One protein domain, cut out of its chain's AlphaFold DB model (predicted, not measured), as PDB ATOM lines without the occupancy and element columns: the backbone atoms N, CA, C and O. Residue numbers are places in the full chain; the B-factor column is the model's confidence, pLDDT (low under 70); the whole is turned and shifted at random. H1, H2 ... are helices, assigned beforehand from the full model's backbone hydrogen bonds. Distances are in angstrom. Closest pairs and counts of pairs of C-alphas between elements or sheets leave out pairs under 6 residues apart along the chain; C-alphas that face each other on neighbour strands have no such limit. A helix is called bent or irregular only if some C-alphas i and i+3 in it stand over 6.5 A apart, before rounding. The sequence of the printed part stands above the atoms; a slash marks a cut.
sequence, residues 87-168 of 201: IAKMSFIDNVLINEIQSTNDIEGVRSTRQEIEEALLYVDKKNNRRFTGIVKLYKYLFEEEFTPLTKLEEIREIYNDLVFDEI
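This is residues 87 to 168 of the 201 residues of an uncharacterized protein of Globicatella sanguinis (UniProt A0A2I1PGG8). A short helix, H3, lies in the middle, with H1 and H2 packed together on one side of it and the last turns of H4 packed on the other. Residues 87 to 92 of H1 stick out, and so do residues 148 to 158, of which 153 to 158 belong to H4. The printed part has 82 residues with four named helices, H1, H2, H3 and H4 in chain order, and no named strand; its class is all helix. It is compact, with a radius of gyration of the C-alphas of 13.1 A and spans of 35 by 30 by 27 A.

Find C-alpha 87 at (-23.412, -65.496, 55.349); from there H1, residues 87 to 107, runs 30.5 A. Next come H2, residues 114 to 122, and H3, residues 133 to 143, which is 15.6 A long. H4, residues 153 to 167, runs 21.6 A to C-alpha 167 at (-5.756, -40.990, 46.480); it is irregular, with C-alphas 163 and 166 7.8 A apart.

Start at the hub, H3, which touches the three other helices. Residues 97 to 101 of H1 alone touch it, at a steep tilt of 52 degrees, opposite ways; the closest C-alphas, of Leu 97 and Tyr 139, are 7.0 A apart. H2 touches H3 at Ala 120 and Thr 133, their closest C-alphas, 5.1 A apart; the tilt of 67 degrees is steep, only just short of about perpendicular. H1 touches H2 with residues 94 to 102 alone; the closest C-alphas, of Ile 98 and Ile 117, are 6.1 A apart. Residues 162 to 164 of H4 alone touch H3, with the closest C-alphas, of Gly 134 and Leu 163, 4.0 A apart. H4 is apart from H1 and H2. In H1, H2 and H3 every O i to N i+4 pair is within hydrogen-bond range; in H4, 9 of 11 are.

The C-alphas farthest apart, of Ala 88 and Leu 153, are 37.5 A apart. The printed part has no cut, and its three links are short. Look for pLDDT under 70 at residues 125 to 129 and 145 to 147.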
ATOM      1  N   ILE A  87     -24.650 -65.360  56.138       90.62
ATOM      2  CA  ILE A  87     -23.412 -65.496  55.349       90.62
ATOM      3  C   ILE A  87     -23.668 -65.251  53.852       90.62
ATOM      4  O   ILE A  87     -22.859 -64.622  53.170       90.62
ATOM      5  N   ALA A  88     -24.805 -65.721  53.331       90.81
ATOM      6  CA  ALA A  88     -25.174 -65.520  51.934       90.81
ATOM      7  C   ALA A  88     -25.629 -64.077  51.660       90.81
ATOM      8  O   ALA A  88     -25.338 -63.557  50.584       90.81
ATOM      9  N   LYS A  89     -26.286 -63.415  52.625       89.25
ATOM     10  CA  LYS A  89     -26.621 -61.985  52.521       89.25
ATOM     11  C   LYS A  89     -25.359 -61.133  52.429       89.25
ATOM     12  O   LYS A  89     -25.248 -60.342  51.500       89.25
ATOM     13  N   MET A  90     -24.397 -61.344  53.329       85.75
ATOM     14  CA  MET A  90     -23.136 -60.592  53.335       85.75
ATOM     15  C   MET A  90     -22.364 -60.790  52.030       85.75
ATOM     16  O   MET A  90     -22.015 -59.819  51.371       85.75
ATOM     17  N   SER A  91     -22.216 -62.039  51.573       89.00
ATOM     18  CA  SER A  91     -21.560 -62.319  50.290       89.00
ATOM     19  C   SER A  91     -22.279 -61.671  49.099       89.00
ATOM     20  O   SER A  91     -21.634 -61.222  48.150       89.00
ATOM     21  N   PHE A  92     -23.612 -61.605  49.118       89.56
ATOM     22  CA  PHE A  92     -24.370 -60.896  48.090       89.56
ATOM     23  C   PHE A  92     -24.116 -59.383  48.138       89.56
ATOM     24  O   PHE A  92     -23.859 -58.794  47.089       89.56
ATOM     25  N   ILE A  93     -24.148 -58.771  49.326       85.94
ATOM     26  CA  ILE A  93     -23.880 -57.337  49.518       85.94
ATOM     27  C   ILE A  93     -22.476 -56.990  49.020       85.94
ATOM     28  O   ILE A  93     -22.341 -56.089  48.196       85.94
ATOM     29  N   ASP A  94     -21.456 -57.757  49.410       87.12
ATOM     30  CA  ASP A  94     -20.075 -57.556  48.958       87.12
ATOM     31  C   ASP A  94     -19.979 -57.577  47.425       87.12
ATOM     32  O   ASP A  94     -19.358 -56.710  46.813       87.12
ATOM     33  N   ASN A  95     -20.656 -58.528  46.775       90.12
ATOM     34  CA  ASN A  95     -20.694 -58.611  45.316       90.12
ATOM     35  C   ASN A  95     -21.392 -57.414  44.662       90.12
ATOM     36  O   ASN A  95     -20.930 -56.943  43.621       90.12
ATOM     37  N   VAL A  96     -22.493 -56.927  45.242       89.38
ATOM     38  CA  VAL A  96     -23.175 -55.715  44.768       89.38
ATOM     39  C   VAL A  96     -22.244 -54.512  44.886       89.38
ATOM     40  O   VAL A  96     -22.102 -53.775  43.914       89.38
ATOM     41  N   LEU A  97     -21.553 -54.361  46.018       87.75
ATOM     42  CA  LEU A  97     -20.596 -53.279  46.246       87.75
ATOM     43  C   LEU A  97     -19.448 -53.298  45.243       87.75
ATOM     44  O   LEU A  97     -19.141 -52.278  44.628       87.75
ATOM     45  N   ILE A  98     -18.840 -54.466  45.035       89.06
ATOM     46  CA  ILE A  98     -17.741 -54.629  44.083       89.06
ATOM     47  C   ILE A  98     -18.189 -54.238  42.671       89.06
ATOM     48  O   ILE A  98     -17.486 -53.493  41.985       89.06
ATOM     49  N   ASN A  99     -19.363 -54.710  42.245       89.94
ATOM     50  CA  ASN A  99     -19.892 -54.413  40.916       89.94
ATOM     51  C   ASN A  99     -20.229 -52.924  40.749       89.94
ATOM     52  O   ASN A  99     -19.956 -52.363  39.690       89.94
ATOM     53  N   GLU A 100     -20.783 -52.280  41.778       88.88
ATOM     54  CA  GLU A 100     -21.133 -50.857  41.731       88.88
ATOM     55  C   GLU A 100     -19.891 -49.964  41.659       88.88
ATOM     56  O   GLU A 100     -19.818 -49.063  40.821       88.88
ATOM     57  N   ILE A 101     -18.876 -50.250  42.482       87.06
ATOM     58  CA  ILE A 101     -17.601 -49.522  42.463       87.06
ATOM     59  C   ILE A 101     -16.921 -49.697  41.103       87.06
ATOM     60  O   ILE A 101     -16.473 -48.714  40.514       87.06
ATOM     61  N   GLN A 102     -16.882 -50.923  40.574       88.75
ATOM     62  CA  GLN A 102     -16.291 -51.193  39.265       88.75
ATOM     63  C   GLN A 102     -17.037 -50.458  38.146       88.75
ATOM     64  O   GLN A 102     -16.409 -49.771  37.344       88.75
ATOM     65  N   SER A 103     -18.370 -50.546  38.115       87.25
ATOM     66  CA  SER A 103     -19.187 -49.881  37.095       87.25
ATOM     67  C   SER A 103     -19.054 -48.358  37.157       87.25
ATOM     68  O   SER A 103     -18.971 -47.707  36.117       87.25
ATOM     69  N   THR A 104     -19.020 -47.776  38.359       84.94
ATOM     70  CA  THR A 104     -18.841 -46.329  38.543       84.94
ATOM     71  C   THR A 104     -17.466 -45.887  38.052       84.94
ATOM     72  O   THR A 104     -17.356 -44.935  37.284       84.94
ATOM     73  N   ASN A 105     -16.413 -46.616  38.421       84.00
ATOM     74  CA  ASN A 105     -15.054 -46.327  37.978       84.00
ATOM     75  C   ASN A 105     -14.898 -46.442  36.457       84.00
ATOM     76  O   ASN A 105     -14.269 -45.576  35.852       84.00
ATOM     77  N   ASP A 106     -15.504 -47.450  35.826       84.56
ATOM     78  CA  ASP A 106     -15.468 -47.616  34.370       84.56
ATOM     79  C   ASP A 106     -16.154 -46.443  33.646       84.56
ATOM     80  O   ASP A 106     -15.644 -45.964  32.628       84.56
ATOM     81  N   ILE A 107     -17.268 -45.930  34.189       80.62
ATOM     82  CA  ILE A 107     -17.945 -44.723  33.679       80.62
ATOM     83  C   ILE A 107     -17.030 -43.496  33.792       80.62
ATOM     84  O   ILE A 107     -16.930 -42.717  32.841       80.62
ATOM     85  N   GLU A 108     -16.333 -43.348  34.920       77.31
ATOM     86  CA  GLU A 108     -15.406 -42.238  35.183       77.31
ATOM     87  C   GLU A 108     -14.020 -42.431  34.525       77.31
ATOM     88  O   GLU A 108     -13.140 -41.575  34.637       77.31
ATOM     89  N   GLY A 109     -13.800 -43.541  33.807       76.88
ATOM     90  CA  GLY A 109     -12.532 -43.865  33.143       76.88
ATOM     91  C   GLY A 109     -11.391 -44.224  34.102       76.88
ATOM     92  O   GLY A 109     -10.218 -44.219  33.715       76.88
ATOM     93  N   VAL A 110     -11.716 -44.537  35.355       80.06
ATOM     94  CA  VAL A 110     -10.772 -44.965  36.383       80.06
ATOM     95  C   VAL A 110     -10.523 -46.458  36.217       80.06
ATOM     96  O   VAL A 110     -11.399 -47.282  36.442       80.06
ATOM     97  N   ARG A 111      -9.292 -46.845  35.863       80.81
ATOM     98  CA  ARG A 111      -8.927 -48.266  35.790       80.81
ATOM     99  C   ARG A 111      -9.020 -48.894  37.182       80.81
ATOM    100  O   ARG A 111      -8.158 -48.613  38.021       80.81
ATOM    101  N   SER A 112     -10.005 -49.760  37.386       82.62
ATOM    102  CA  SER A 112     -10.150 -50.603  38.572       82.62
ATOM    103  C   SER A 112     -10.399 -52.049  38.173       82.62
ATOM    104  O   SER A 112     -11.197 -52.327  37.281       82.62
ATOM    105  N   THR A 113      -9.721 -52.976  38.832       86.12
ATOM    106  CA  THR A 113      -9.972 -54.408  38.686       86.12
ATOM    107  C   THR A 113     -10.841 -54.911  39.828       86.12
ATOM    108  O   THR A 113     -10.770 -54.416  40.952       86.12
ATOM    109  N   ARG A 114     -11.625 -55.955  39.554       86.44
ATOM    110  CA  ARG A 114     -12.419 -56.637  40.578       86.44
ATOM    111  C   ARG A 114     -11.561 -57.081  41.772       86.44
ATOM    112  O   ARG A 114     -11.966 -56.891  42.910       86.44
ATOM    113  N   GLN A 115     -10.361 -57.599  41.498       87.00
ATOM    114  CA  GLN A 115      -9.412 -58.033  42.524       87.00
ATOM    115  C   GLN A 115      -8.959 -56.875  43.429       87.00
ATOM    116  O   GLN A 115      -8.926 -57.040  44.641       87.00
ATOM    117  N   GLU A 116      -8.649 -55.695  42.874       85.06
ATOM    118  CA  GLU A 116      -8.268 -54.525  43.684       85.06
ATOM    119  C   GLU A 116      -9.386 -54.116  44.657       85.06
ATOM    120  O   GLU A 116      -9.104 -53.773  45.803       85.06
ATOM    121  N   ILE A 117     -10.649 -54.185  44.221       86.50
ATOM    122  CA  ILE A 117     -11.809 -53.819  45.049       86.50
ATOM    123  C   ILE A 117     -12.097 -54.903  46.101       86.50
ATOM    124  O   ILE A 117     -12.333 -54.575  47.261       86.50
ATOM    125  N   GLU A 118     -12.027 -56.188  45.731       86.62
ATOM    126  CA  GLU A 118     -12.145 -57.317  46.671       86.62
ATOM    127  C   GLU A 118     -11.078 -57.240  47.768       86.62
ATOM    128  O   GLU A 118     -11.374 -57.394  48.953       86.62
ATOM    129  N   GLU A 119      -9.833 -56.947  47.394       85.75
ATOM    130  CA  GLU A 119      -8.760 -56.734  48.353       85.75
ATOM    131  C   GLU A 119      -9.045 -55.521  49.252       85.75
ATOM    132  O   GLU A 119      -8.901 -55.619  50.471       85.75
ATOM    133  N   ALA A 120      -9.483 -54.389  48.696       84.94
ATOM    134  CA  ALA A 120      -9.851 -53.220  49.495       84.94
ATOM    135  C   ALA A 120     -10.961 -53.537  50.518       84.94
ATOM    136  O   ALA A 120     -10.873 -53.091  51.661       84.94
ATOM    137  N   LEU A 121     -11.940 -54.373  50.153       83.81
ATOM    138  CA  LEU A 121     -13.015 -54.835  51.036       83.81
ATOM    139  C   LEU A 121     -12.512 -55.768  52.150       83.81
ATOM    140  O   LEU A 121     -12.859 -55.579  53.314       83.81
ATOM    141  N   LEU A 122     -11.616 -56.711  51.843       81.69
ATOM    142  CA  LEU A 122     -11.030 -57.627  52.836       81.69
ATOM    143  C   LEU A 122     -10.135 -56.927  53.868       81.69
ATOM    144  O   LEU A 122      -9.996 -57.392  55.003       81.69
ATOM    145  N   TYR A 123      -9.473 -55.840  53.472       79.50
ATOM    146  CA  TYR A 123      -8.531 -55.108  54.321       79.50
ATOM    147  C   TYR A 123      -9.097 -53.784  54.847       79.50
ATOM    148  O   TYR A 123      -8.342 -53.017  55.442       79.50
ATOM    149  N   VAL A 124     -10.398 -53.538  54.673       74.94
ATOM    150  CA  VAL A 124     -11.056 -52.261  54.981       74.94
ATOM    151  C   VAL A 124     -10.879 -51.830  56.448       74.94
ATOM    152  O   VAL A 124     -10.624 -50.658  56.727       74.94
ATOM    153  N   ASP A 125     -10.905 -52.792  57.377       69.00
ATOM    154  CA  ASP A 125     -10.784 -52.562  58.827       69.00
ATOM    155  C   ASP A 125      -9.319 -52.491  59.310       69.00
ATOM    156  O   ASP A 125      -9.036 -52.246  60.485       69.00
ATOM    157  N   LYS A 126      -8.347 -52.700  58.414       69.88
ATOM    158  CA  LYS A 126      -6.917 -52.551  58.708       69.88
ATOM    159  C   LYS A 126      -6.463 -51.156  58.278       69.88
ATOM    160  O   LYS A 126      -6.914 -50.636  57.262       69.88
ATOM    161  N   LYS A 127      -5.531 -50.546  59.024       60.53
ATOM    162  CA  LYS A 127      -4.832 -49.313  58.607       60.53
ATOM    163  C   LYS A 127      -3.940 -49.605  57.395       60.53
ATOM    164  O   LYS A 127      -2.732 -49.758  57.533       60.53
ATOM    165  N   ASN A 128      -4.557 -49.737  56.229       61.62
ATOM    166  CA  ASN A 128      -3.908 -49.979  54.955       61.62
ATOM    167  C   ASN A 128      -4.309 -48.867  53.983       61.62
ATOM    168  O   ASN A 128      -5.490 -48.690  53.701       61.62
ATOM    169  N   ASN A 129      -3.319 -48.175  53.421       64.50
ATOM    170  CA  ASN A 129      -3.523 -47.132  52.410       64.50
ATOM    171  C   ASN A 129      -3.608 -47.757  51.011       64.50
ATOM    172  O   ASN A 129      -2.838 -47.422  50.111       64.50
ATOM    173  N   ARG A 130      -4.476 -48.759  50.843       70.50
ATOM    174  CA  ARG A 130      -4.705 -49.359  49.526       70.50
ATOM    175  C   ARG A 130      -5.674 -48.490  48.737       70.50
ATOM    176  O   ARG A 130      -6.610 -47.927  49.301       70.50
ATOM    177  N   ARG A 131      -5.473 -48.438  47.425       74.06
ATOM    178  CA  ARG A 131      -6.398 -47.797  46.489       74.06
ATOM    179  C   ARG A 131      -7.806 -48.386  46.649       74.06
ATOM    180  O   ARG A 131      -7.938 -49.590  46.849       74.06
ATOM    181  N   PHE A 132      -8.825 -47.540  46.562       77.44
ATOM    182  CA  PHE A 132     -10.251 -47.816  46.758       77.44
ATOM    183  C   PHE A 132     -10.700 -48.077  48.201       77.44
ATOM    184  O   PHE A 132     -11.895 -48.271  48.427       77.44
ATOM    185  N   THR A 133      -9.802 -48.036  49.194       78.69
ATOM    186  CA  THR A 133     -10.178 -48.286  50.600       78.69
ATOM    187  C   THR A 133     -11.191 -47.258  51.106       78.69
ATOM    188  O   THR A 133     -12.129 -47.632  51.806       78.69
ATOM    189  N   GLY A 134     -11.040 -45.980  50.736       77.62
ATOM    190  CA  GLY A 134     -11.974 -44.924  51.136       77.62
ATOM    191  C   GLY A 134     -13.379 -45.165  50.583       77.62
ATOM    192  O   GLY A 134     -14.345 -45.239  51.340       77.62
ATOM    193  N   ILE A 135     -13.488 -45.391  49.270       78.94
ATOM    194  CA  ILE A 135     -14.770 -45.672  48.601       78.94
ATOM    195  C   ILE A 135     -15.441 -46.913  49.202       78.94
ATOM    196  O   ILE A 135     -16.621 -46.864  49.542       78.94
ATOM    197  N   VAL A 136     -14.696 -48.005  49.397       81.75
ATOM    198  CA  VAL A 136     -15.239 -49.234  49.992       81.75
ATOM    199  C   VAL A 136     -15.739 -49.007  51.424       81.75
ATOM    200  O   VAL A 136     -16.816 -49.499  51.764       81.75
ATOM    201  N   LYS A 137     -15.025 -48.220  52.245       78.94
ATOM    202  CA  LYS A 137     -15.472 -47.842  53.600       78.94
ATOM    203  C   LYS A 137     -16.815 -47.131  53.586       78.94
ATOM    204  O   LYS A 137     -17.706 -47.531  54.323       78.94
ATOM    205  N   LEU A 138     -16.975 -46.110  52.743       77.56
ATOM    206  CA  LEU A 138     -18.241 -45.376  52.649       77.56
ATOM    207  C   LEU A 138     -19.394 -46.300  52.288       77.56
ATOM    208  O   LEU A 138     -20.442 -46.254  52.926       77.56
ATOM    209  N   TYR A 139     -19.205 -47.125  51.263       77.94
ATOM    210  CA  TYR A 139     -20.234 -48.056  50.842       77.94
ATOM    211  C   TYR A 139     -20.606 -49.017  51.978       77.94
ATOM    212  O   TYR A 139     -21.788 -49.162  52.268       77.94
ATOM    213  N   LYS A 140     -19.624 -49.590  52.684       76.25
ATOM    214  CA  LYS A 140     -19.866 -50.434  53.864       76.25
ATOM    215  C   LYS A 140     -20.658 -49.688  54.952       76.25
ATOM    216  O   LYS A 140     -21.679 -50.202  55.398       76.25
ATOM    217  N   TYR A 141     -20.279 -48.452  55.290       76.88
ATOM    218  CA  TYR A 141     -20.996 -47.635  56.282       76.88
ATOM    219  C   TYR A 141     -22.446 -47.324  55.895       76.88
ATOM    220  O   TYR A 141     -23.325 -47.322  56.754       76.88
ATOM    221  N   LEU A 142     -22.724 -47.092  54.607       73.38
ATOM    222  CA  LEU A 142     -24.095 -46.887  54.129       73.38
ATOM    223  C   LEU A 142     -24.967 -48.138  54.315       73.38
ATOM    224  O   LEU A 142     -26.167 -48.007  54.553       73.38
ATOM    225  N   PHE A 143     -24.381 -49.334  54.207       70.88
ATOM    226  CA  PHE A 143     -25.085 -50.605  54.403       70.88
ATOM    227  C   PHE A 143     -25.247 -50.994  55.877       70.88
ATOM    228  O   PHE A 143     -26.226 -51.650  56.215       70.88
ATOM    229  N   GLU A 144     -24.332 -50.578  56.752       70.94
ATOM    230  CA  GLU A 144     -24.379 -50.855  58.198       70.94
ATOM    231  C   GLU A 144     -25.326 -49.902  58.970       70.94
ATOM    232  O   GLU A 144     -25.346 -49.899  60.196       70.94
ATOM    233  N   GLU A 145     -26.159 -49.135  58.253       61.31
ATOM    234  CA  GLU A 145     -27.198 -48.220  58.770       61.31
ATOM    235  C   GLU A 145     -26.697 -47.084  59.689       61.31
ATOM    236  O   GLU A 145     -27.495 -46.396  60.326       61.31
ATOM    237  N   GLU A 146     -25.399 -46.769  59.686       63.09
ATOM    238  CA  GLU A 146     -24.831 -45.628  60.427       63.09
ATOM    239  C   GLU A 146     -24.910 -44.298  59.648       63.09
ATOM    240  O   GLU A 146     -24.066 -43.409  59.789       63.09
ATOM    241  N   PHE A 147     -25.928 -44.114  58.799       66.38
ATOM    242  CA  PHE A 147     -26.086 -42.857  58.069       66.38
ATOM    243  C   PHE A 147     -26.782 -41.800  58.930       66.38
ATOM    244  O   PHE A 147     -27.993 -41.839  59.164       66.38
ATOM    245  N   THR A 148     -26.020 -40.793  59.344       70.62
ATOM    246  CA  THR A 148     -26.574 -39.562  59.907       70.62
ATOM    247  C   THR A 148     -26.836 -38.554  58.783       70.62
ATOM    248  O   THR A 148     -25.974 -38.344  57.928       70.62
ATOM    249  N   PRO A 149     -28.026 -37.920  58.731       79.75
ATOM    250  CA  PRO A 149     -28.292 -36.883  57.745       79.75
ATOM    251  C   PRO A 149     -27.266 -35.756  57.851       79.75
ATOM    252  O   PRO A 149     -27.061 -35.212  58.932       79.75
ATOM    253  N   LEU A 150     -26.684 -35.368  56.717       84.44
ATOM    254  CA  LEU A 150     -25.763 -34.238  56.661       84.44
ATOM    255  C   LEU A 150     -26.518 -32.944  56.984       84.44
ATOM    256  O   LEU A 150     -27.481 -32.575  56.304       84.44
ATOM    257  N   THR A 151     -26.076 -32.252  58.024       87.19
ATOM    258  CA  THR A 151     -26.649 -30.991  58.507       87.19
ATOM    259  C   THR A 151     -25.737 -29.795  58.251       87.19
ATOM    260  O   THR A 151     -26.205 -28.652  58.279       87.19
ATOM    261  N   LYS A 152     -24.450 -30.036  57.979       89.75
ATOM    262  CA  LYS A 152     -23.407 -29.022  57.821       89.75
ATOM    263  C   LYS A 152     -22.565 -29.269  56.571       89.75
ATOM    264  O   LYS A 152     -22.461 -30.382  56.067       89.75
ATOM    265  N   LEU A 153     -21.952 -28.206  56.050       88.25
ATOM    266  CA  LEU A 153     -21.098 -28.308  54.860       88.25
ATOM    267  C   LEU A 153     -19.743 -28.945  55.185       88.25
ATOM    268  O   LEU A 153     -19.145 -29.585  54.327       88.25
ATOM    269  N   GLU A 154     -19.274 -28.777  56.416       91.44
ATOM    270  CA  GLU A 154     -18.042 -29.360  56.942       91.44
ATOM    271  C   GLU A 154     -18.073 -30.893  56.872       91.44
ATOM    272  O   GLU A 154     -17.077 -31.499  56.496       91.44
ATOM    273  N   GLU A 155     -19.234 -31.510  57.102       88.25
ATOM    274  CA  GLU A 155     -19.411 -32.970  57.040       88.25
ATOM    275  C   GLU A 155     -19.167 -33.504  55.617       88.25
ATOM    276  O   GLU A 155     -18.588 -34.570  55.430       88.25
ATOM    277  N   ILE A 156     -19.515 -32.729  54.578       87.69
ATOM    278  CA  ILE A 156     -19.178 -33.077  53.186       87.69
ATOM    279  C   ILE A 156     -17.657 -33.075  52.993       87.69
ATOM    280  O   ILE A 156     -17.123 -33.903  52.254       87.69
ATOM    281  N   ARG A 157     -16.947 -32.142  53.642       87.75
ATOM    282  CA  ARG A 157     -15.487 -32.060  53.553       87.75
ATOM    283  C   ARG A 157     -14.811 -33.209  54.296       87.75
ATOM    284  O   ARG A 157     -13.832 -33.742  53.784       87.75
ATOM    285  N   GLU A 158     -15.324 -33.584  55.460       86.06
ATOM    286  CA  GLU A 158     -14.857 -34.746  56.223       86.06
ATOM    287  C   GLU A 158     -15.014 -36.025  55.398       86.06
ATOM    288  O   GLU A 158     -14.023 -36.706  55.149       86.06
ATOM    289  N   ILE A 159     -16.203 -36.253  54.827       83.62
ATOM    290  CA  ILE A 159     -16.459 -37.381  53.921       83.62
ATOM    291  C   ILE A 159     -15.498 -37.361  52.729       83.62
ATOM    292  O   ILE A 159     -14.905 -38.382  52.398       83.62
ATOM    293  N   TYR A 160     -15.302 -36.210  52.079       85.12
ATOM    294  CA  TYR A 160     -14.353 -36.108  50.968       85.12
ATOM    295  C   TYR A 160     -12.930 -36.500  51.386       85.12
ATOM    296  O   TYR A 160     -12.255 -37.227  50.651       85.12
ATOM    297  N   ASN A 161     -12.472 -36.016  52.546       81.94
ATOM    298  CA  ASN A 161     -11.132 -36.310  53.030       81.94
ATOM    299  C   ASN A 161     -10.977 -37.811  53.314       81.94
ATOM    300  O   ASN A 161     -10.034 -38.430  52.831       81.94
ATOM    301  N   ASP A 162     -11.936 -38.409  54.015       78.00
ATOM    302  CA  ASP A 162     -11.902 -39.832  54.361       78.00
ATOM    303  C   ASP A 162     -11.948 -40.743  53.124       78.00
ATOM    304  O   ASP A 162     -11.403 -41.849  53.128       78.00
ATOM    305  N   LEU A 163     -12.596 -40.280  52.054       76.38
ATOM    306  CA  LEU A 163     -12.798 -41.048  50.833       76.38
ATOM    307  C   LEU A 163     -11.630 -40.995  49.855       76.38
ATOM    308  O   LEU A 163     -11.310 -42.011  49.240       76.38
ATOM    309  N   VAL A 164     -11.080 -39.801  49.624       76.56
ATOM    310  CA  VAL A 164     -10.260 -39.527  48.431       76.56
ATOM    311  C   VAL A 164      -8.934 -38.855  48.775       76.56
ATOM    312  O   VAL A 164      -8.064 -38.785  47.913       76.56
ATOM    313  N   PHE A 165      -8.735 -38.365  50.005       75.56
ATOM    314  CA  PHE A 165      -7.543 -37.573  50.341       75.56
ATOM    315  C   PHE A 165      -6.232 -38.329  50.117       75.56
ATOM    316  O   PHE A 165      -5.277 -37.767  49.593       75.56
ATOM    317  N   ASP A 166      -6.200 -39.617  50.445       72.88
ATOM    318  CA  ASP A 166      -5.001 -40.436  50.248       72.88
ATOM    319  C   ASP A 166      -4.783 -40.837  48.772       72.88
ATOM    320  O   ASP A 166      -3.726 -41.358  48.418       72.88
ATOM    321  N   GLU A 167      -5.773 -40.607  47.900       73.62
ATOM    322  CA  GLU A 167      -5.756 -40.990  46.480       73.62
ATOM    323  C   GLU A 167      -5.574 -39.800  45.527       73.62
ATOM    324  O   GLU A 167      -5.365 -39.993  44.324       73.62
ATOM    325  N   ILE A 168      -5.646 -38.567  46.032       78.50
ATOM    326  CA  ILE A 168      -5.431 -37.368  45.224       78.50
ATOM    327  C   ILE A 168      -3.939 -37.083  45.028       78.50
ATOM    328  O   ILE A 168      -3.123 -37.174  45.939       78.50
TER     329      ILE A 168